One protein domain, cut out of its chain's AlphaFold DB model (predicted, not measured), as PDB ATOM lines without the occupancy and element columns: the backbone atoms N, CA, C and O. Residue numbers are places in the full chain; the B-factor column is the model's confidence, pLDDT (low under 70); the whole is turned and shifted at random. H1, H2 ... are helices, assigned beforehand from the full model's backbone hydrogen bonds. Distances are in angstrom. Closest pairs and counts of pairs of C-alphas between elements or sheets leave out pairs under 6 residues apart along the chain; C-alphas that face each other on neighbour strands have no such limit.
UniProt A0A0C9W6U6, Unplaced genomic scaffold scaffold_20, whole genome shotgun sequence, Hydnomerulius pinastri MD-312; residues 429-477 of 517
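What this domain is: This is residues 429 to 477 of the 517 residues of an uncharacterized protein of Hydnomerulius pinastri MD-312 (UniProt A0A0C9W6U6). The longest helix, H3, makes one side of a small three-helix bundle, up and down, with the helix centres in a triangle. H1 packs on both H3 and H2, which lie farther from each other. The 49 printed residues, all helix by class, hold H1, H2, H3 in that order and no named strand. The whole is compact, with a radius of gyration of the C-alphas of 10.0 A and spans of 26 by 21 by 14 A.

Where its parts are: Find C-alpha 461 at (8.291, 36.559, -85.976); from there H3, residues 461 to 477, runs 24.4 A to C-alpha 477 at (-11.161, 29.068, -73.231). H1, residues 429 to 440, measures 16.7 A, and H2, residues 446 to 456, 15.4 A.

How they stand to each other: Look at Val 431 and Ala 468, the closest C-alphas of H1 and H3, 5.8 A apart: these helices touch, the same way at a shallow tilt of 27 degrees. H1 and H2 touch as a hairpin, opposite ways at a shallow tilt of 13 degrees; their closest C-alphas, Leu 435 and Ala 449, are 5.9 A apart. H2 and H3 are close but not clearly touching, C-alphas 456 and 464 being closest at 7.5 A. Every O i to N i+4 pair is within hydrogen-bond range in H1 and H3, 6 of 7 in H2.

The domain as a whole: The farthest C-alphas, 458 and 477, are 27.6 A apart. The printed part has no cut, both links are tight, and no printed residue is under 70 in pLDDT.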
ATOM      1  N   SER A 429       0.306  33.191 -92.736       93.62
ATOM      2  CA  SER A 429      -0.853  32.384 -93.148       93.62
ATOM      3  C   SER A 429      -1.468  31.585 -91.989       93.62
ATOM      4  O   SER A 429      -2.688  31.429 -91.898       93.62
ATOM      5  N   THR A 430      -0.634  31.133 -91.046       96.25
ATOM      6  CA  THR A 430      -1.096  30.450 -89.834       96.25
ATOM      7  C   THR A 430      -1.872  31.417 -88.936       96.25
ATOM      8  O   THR A 430      -2.902  31.044 -88.370       96.25
ATOM      9  N   VAL A 431      -1.416  32.668 -88.818       96.88
ATOM     10  CA  VAL A 431      -2.085  33.683 -87.988       96.88
ATOM     11  C   VAL A 431      -3.404  34.140 -88.614       96.88
ATOM     12  O   VAL A 431      -4.391  34.292 -87.896       96.88
ATOM     13  N   GLU A 432      -3.460  34.285 -89.937       96.50
ATOM     14  CA  GLU A 432      -4.678  34.633 -90.681       96.50
ATOM     15  C   GLU A 432      -5.761  33.545 -90.549       96.50
ATOM     16  O   GLU A 432      -6.931  33.833 -90.285       96.50
ATOM     17  N   SER A 433      -5.367  32.268 -90.609       97.06
ATOM     18  CA  SER A 433      -6.272  31.142 -90.338       97.06
ATOM     19  C   SER A 433      -6.818  31.170 -88.900       97.06
ATOM     20  O   SER A 433      -8.023  31.014 -88.678       97.06
ATOM     21  N   LEU A 434      -5.958  31.457 -87.915       97.38
ATOM     22  CA  LEU A 434      -6.361  31.589 -86.510       97.38
ATOM     23  C   LEU A 434      -7.289  32.790 -86.264       97.38
ATOM     24  O   LEU A 434      -8.226  32.681 -85.469       97.38
ATOM     25  N   LEU A 435      -7.067  33.918 -86.946       97.81
ATOM     26  CA  LEU A 435      -7.936  35.099 -86.891       97.81
ATOM     27  C   LEU A 435      -9.343  34.768 -87.403       97.81
ATOM     28  O   LEU A 435     -10.323  35.004 -86.691       97.81
ATOM     29  N   ASN A 436      -9.442  34.123 -88.566       96.81
ATOM     30  CA  ASN A 436     -10.717  33.677 -89.137       96.81
ATOM     31  C   ASN A 436     -11.440  32.663 -88.235       96.81
ATOM     32  O   ASN A 436     -12.662  32.734 -88.043       96.81
ATOM     33  N   GLN A 437     -10.692  31.749 -87.610       97.12
ATOM     34  CA  GLN A 437     -11.244  30.809 -86.636       97.12
ATOM     35  C   GLN A 437     -11.780  31.529 -85.387       97.12
ATOM     36  O   GLN A 437     -12.848  31.177 -84.880       97.12
ATOM     37  N   ALA A 438     -11.079  32.554 -84.900       96.62
ATOM     38  CA  ALA A 438     -11.496  33.333 -83.739       96.62
ATOM     39  C   ALA A 438     -12.723  34.215 -84.003       96.62
ATOM     40  O   ALA A 438     -13.567  34.350 -83.113       96.62
ATOM     41  N   VAL A 439     -12.863  34.756 -85.217       97.44
ATOM     42  CA  VAL A 439     -14.095  35.425 -85.666       97.44
ATOM     43  C   VAL A 439     -15.257  34.438 -85.696       97.44
ATOM     44  O   VAL A 439     -16.307  34.697 -85.111       97.44
ATOM     45  N   SER A 440     -15.052  33.271 -86.311       94.94
ATOM     46  CA  SER A 440     -16.087  32.232 -86.425       94.94
ATOM     47  C   SER A 440     -16.544  31.712 -85.057       94.94
ATOM     48  O   SER A 440     -17.715  31.391 -84.863       94.94
ATOM     49  N   ALA A 441     -15.634  31.668 -84.082       94.00
ATOM     50  CA  ALA A 441     -15.931  31.305 -82.698       94.00
ATOM     51  C   ALA A 441     -16.555  32.449 -81.868       94.00
ATOM     52  O   ALA A 441     -16.878  32.243 -80.697       94.00
ATOM     53  N   GLY A 442     -16.707  33.653 -82.433       95.19
ATOM     54  CA  GLY A 442     -17.230  34.836 -81.741       95.19
ATOM     55  C   GLY A 442     -16.295  35.407 -80.669       95.19
ATOM     56  O   GLY A 442     -16.736  36.175 -79.811       95.19
ATOM     57  N   VAL A 443     -15.016  35.019 -80.684       96.25
ATOM     58  CA  VAL A 443     -13.982  35.502 -79.753       96.25
ATOM     59  C   VAL A 443     -13.470  36.879 -80.182       96.25
ATOM     60  O   VAL A 443     -13.175  37.726 -79.337       96.25
ATOM     61  N   LEU A 444     -13.398  37.112 -81.493       96.50
ATOM     62  CA  LEU A 444     -13.021  38.375 -82.124       96.50
ATOM     63  C   LEU A 444     -14.176  38.887 -82.995       96.50
ATOM     64  O   LEU A 444     -14.923  38.106 -83.576       96.50
ATOM     65  N   THR A 445     -14.338  40.207 -83.077       96.88
ATOM     66  CA  THR A 445     -15.226  40.834 -84.065       96.88
ATOM     67  C   THR A 445     -14.510  40.937 -85.410       96.88
ATOM     68  O   THR A 445     -13.281  41.023 -85.441       96.88
ATOM     69  N   GLN A 446     -15.271  40.988 -86.509       95.75
ATOM     70  CA  GLN A 446     -14.712  41.144 -87.858       95.75
ATOM     71  C   GLN A 446     -13.796  42.376 -87.955       95.75
ATOM     72  O   GLN A 446     -12.665  42.260 -88.410       95.75
ATOM     73  N   ASP A 447     -14.233  43.522 -87.421       95.88
ATOM     74  CA  ASP A 447     -13.451  44.766 -87.442       95.88
ATOM     75  C   ASP A 447     -12.093  44.629 -86.734       95.88
ATOM     76  O   ASP A 447     -11.085  45.169 -87.192       95.88
ATOM     77  N   ASN A 448     -12.045  43.884 -85.624       96.00
ATOM     78  CA  ASN A 448     -10.803  43.655 -84.889       96.00
ATOM     79  C   ASN A 448      -9.875  42.692 -85.638       96.00
ATOM     80  O   ASN A 448      -8.660  42.867 -85.580       96.00
ATOM     81  N   ALA A 449     -10.432  41.693 -86.330       96.50
ATOM     82  CA  ALA A 449      -9.648  40.777 -87.148       96.50
ATOM     83  C   ALA A 449      -9.004  41.509 -88.331       96.50
ATOM     84  O   ALA A 449      -7.790  41.441 -88.490       96.50
ATOM     85  N   THR A 450      -9.770  42.326 -89.059       95.19
ATOM     86  CA  THR A 450      -9.250  43.136 -90.172       95.19
ATOM     87  C   THR A 450      -8.218  44.173 -89.707       95.19
ATOM     88  O   THR A 450      -7.225  44.423 -90.390       95.19
ATOM     89  N   ALA A 451      -8.396  44.761 -88.517       95.81
ATOM     90  CA  ALA A 451      -7.392  45.654 -87.935       95.81
ATOM     91  C   ALA A 451      -6.083  44.921 -87.588       95.81
ATOM     92  O   ALA A 451      -5.005  45.486 -87.774       95.81
ATOM     93  N   LEU A 452      -6.165  43.678 -87.098       96.62
ATOM     94  CA  LEU A 452      -4.993  42.844 -86.820       96.62
ATOM     95  C   LEU A 452      -4.302  42.391 -88.110       96.62
ATOM     96  O   LEU A 452      -3.078  42.467 -88.173       96.62
ATOM     97  N   GLU A 453      -5.052  42.019 -89.150       96.31
ATOM     98  CA  GLU A 453      -4.508  41.675 -90.475       96.31
ATOM     99  C   GLU A 453      -3.681  42.819 -91.069       96.31
ATOM    100  O   GLU A 453      -2.558  42.604 -91.524       96.31
ATOM    101  N   GLY A 454      -4.174  44.058 -90.974       94.19
ATOM    102  CA  GLY A 454      -3.436  45.242 -91.428       94.19
ATOM    103  C   GLY A 454      -2.132  45.505 -90.663       94.19
ATOM    104  O   GLY A 454      -1.266  46.231 -91.155       94.19
ATOM    105  N   LEU A 455      -1.976  44.919 -89.472       95.50
ATOM    106  CA  LEU A 455      -0.771  45.023 -88.657       95.50
ATOM    107  C   LEU A 455       0.179  43.833 -88.829       95.50
ATOM    108  O   LEU A 455       1.355  44.002 -88.512       95.50
ATOM    109  N   LEU A 456      -0.260  42.684 -89.364       95.06
ATOM    110  CA  LEU A 456       0.567  41.469 -89.484       95.06
ATOM    111  C   LEU A 456       1.899  41.735 -90.193       95.06
ATOM    112  O   LEU A 456       2.944  41.309 -89.714       95.06
ATOM    113  N   SER A 457       1.892  42.545 -91.256       93.88
ATOM    114  CA  SER A 457       3.110  42.890 -92.005       93.88
ATOM    115  C   SER A 457       4.131  43.733 -91.224       93.88
ATOM    116  O   SER A 457       5.234  43.962 -91.717       93.88
ATOM    117  N   SER A 458       3.765  44.247 -90.045       96.00
ATOM    118  CA  SER A 458       4.640  45.043 -89.173       96.00
ATOM    119  C   SER A 458       5.174  44.282 -87.957       96.00
ATOM    120  O   SER A 458       6.018  44.827 -87.249       96.00
ATOM    121  N   TYR A 459       4.698  43.057 -87.719       95.56
ATOM    122  CA  TYR A 459       5.064  42.255 -86.553       95.56
ATOM    123  C   TYR A 459       6.333  41.440 -86.811       95.56
ATOM    124  O   TYR A 459       6.509  40.838 -87.872       95.56
ATOM    125  N   ASP A 460       7.202  41.361 -85.805       96.88
ATOM    126  CA  ASP A 460       8.350  40.456 -85.857       96.88
ATOM    127  C   ASP A 460       7.904  38.988 -85.644       96.88
ATOM    128  O   ASP A 460       6.908  38.724 -84.963       96.88
ATOM    129  N   PRO A 461       8.667  37.974 -86.112       94.12
ATOM    130  CA  PRO A 461       8.291  36.559 -85.976       94.12
ATOM    131  C   PRO A 461       8.049  36.090 -84.530       94.12
ATOM    132  O   PRO A 461       7.337  35.115 -84.288       94.12
ATOM    133  N   ALA A 462       8.666  36.757 -83.549       93.94
ATOM    134  CA  ALA A 462       8.432  36.481 -82.134       93.94
ATOM    135  C   ALA A 462       7.060  36.995 -81.665       93.94
ATOM    136  O   ALA A 462       6.394  36.315 -80.884       93.94
ATOM    137  N   GLU A 463       6.634  38.152 -82.169       95.56
ATOM    138  CA  GLU A 463       5.343  38.756 -81.849       95.56
ATOM    139  C   GLU A 463       4.203  38.017 -82.559       95.56
ATOM    140  O   GLU A 463       3.163  37.781 -81.949       95.56
ATOM    141  N   LEU A 464       4.418  37.553 -83.799       96.06
ATOM    142  CA  LEU A 464       3.472  36.672 -84.500       96.06
ATOM    143  C   LEU A 464       3.222  35.374 -83.722       96.06
ATOM    144  O   LEU A 464       2.081  34.937 -83.575       96.06
ATOM    145  N   GLN A 465       4.276  34.783 -83.154       96.69
ATOM    146  CA  GLN A 465       4.145  33.599 -82.307       96.69
ATOM    147  C   GLN A 465       3.365  33.890 -81.015       96.69
ATOM    148  O   GLN A 465       2.584  33.050 -80.564       96.69
ATOM    149  N   GLU A 466       3.585  35.048 -80.389       96.19
ATOM    150  CA  GLU A 466       2.866  35.447 -79.174       96.19
ATOM    151  C   GLU A 466       1.386  35.738 -79.459       96.19
ATOM    152  O   GLU A 466       0.512  35.309 -78.699       96.19
ATOM    153  N   LEU A 467       1.096  36.380 -80.593       96.56
ATOM    154  CA  LEU A 467      -0.258  36.618 -81.081       96.56
ATOM    155  C   LEU A 467      -0.989  35.293 -81.344       96.56
ATOM    156  O   LEU A 467      -2.086  35.097 -80.820       96.56
ATOM    157  N   ALA A 468      -0.356  34.357 -82.057       97.31
ATOM    158  CA  ALA A 468      -0.915  33.029 -82.316       97.31
ATOM    159  C   ALA A 468      -1.238  32.277 -81.014       97.31
ATOM    160  O   ALA A 468      -2.372  31.838 -80.822       97.31
ATOM    161  N   ASN A 469      -0.296  32.224 -80.064       96.81
ATOM    162  CA  ASN A 469      -0.514  31.574 -78.765       96.81
ATOM    163  C   ASN A 469      -1.663  32.230 -77.973       96.81
ATOM    164  O   ASN A 469      -2.411  31.550 -77.263       96.81
ATOM    165  N   THR A 470      -1.805  33.555 -78.074       97.38
ATOM    166  CA  THR A 470      -2.876  34.310 -77.406       97.38
ATOM    167  C   THR A 470      -4.242  33.975 -78.004       97.38
ATOM    168  O   THR A 470      -5.188  33.721 -77.253       97.38
ATOM    169  N   ILE A 471      -4.343  33.924 -79.335       96.50
ATOM    170  CA  ILE A 471      -5.579  33.571 -80.046       96.50
ATOM    171  C   ILE A 471      -5.969  32.115 -79.758       96.50
ATOM    172  O   ILE A 471      -7.114  31.855 -79.389       96.50
ATOM    173  N   GLU A 472      -5.020  31.175 -79.822       96.56
ATOM    174  CA  GLU A 472      -5.257  29.764 -79.483       96.56
ATOM    175  C   GLU A 472      -5.736  29.588 -78.035       96.56
ATOM    176  O   GLU A 472      -6.671  28.829 -77.767       96.56
ATOM    177  N   THR A 473      -5.147  30.328 -77.090       96.25
ATOM    178  CA  THR A 473      -5.573  30.295 -75.682       96.25
ATOM    179  C   THR A 473      -7.002  30.821 -75.519       96.25
ATOM    180  O   THR A 473      -7.794  30.247 -74.765       96.25
ATOM    181  N   ALA A 474      -7.360  31.891 -76.235       94.19
ATOM    182  CA  ALA A 474      -8.707  32.454 -76.207       94.19
ATOM    183  C   ALA A 474      -9.745  31.496 -76.826       94.19
ATOM    184  O   ALA A 474     -10.814  31.288 -76.243       94.19
ATOM    185  N   LEU A 475      -9.401  30.849 -77.944       95.25
ATOM    186  CA  LEU A 475     -10.206  29.803 -78.586       95.25
ATOM    187  C   LEU A 475     -10.415  28.589 -77.663       95.25
ATOM    188  O   LEU A 475     -11.537  28.097 -77.524       95.25
ATOM    189  N   GLY A 476      -9.362  28.139 -76.973       90.94
ATOM    190  CA  GLY A 476      -9.436  27.035 -76.011       90.94
ATOM    191  C   GLY A 476     -10.297  27.350 -74.781       90.94
ATOM    192  O   GLY A 476     -11.000  26.474 -74.272       90.94
ATOM    193  N   GLY A 477     -10.303  28.607 -74.326       81.12
ATOM    194  CA  GLY A 477     -11.161  29.068 -73.231       81.12
ATOM    195  C   GLY A 477     -12.648  29.096 -73.600       81.12
ATOM    196  O   GLY A 477     -13.489  28.659 -72.808       81.12
TER     197      GLY A 477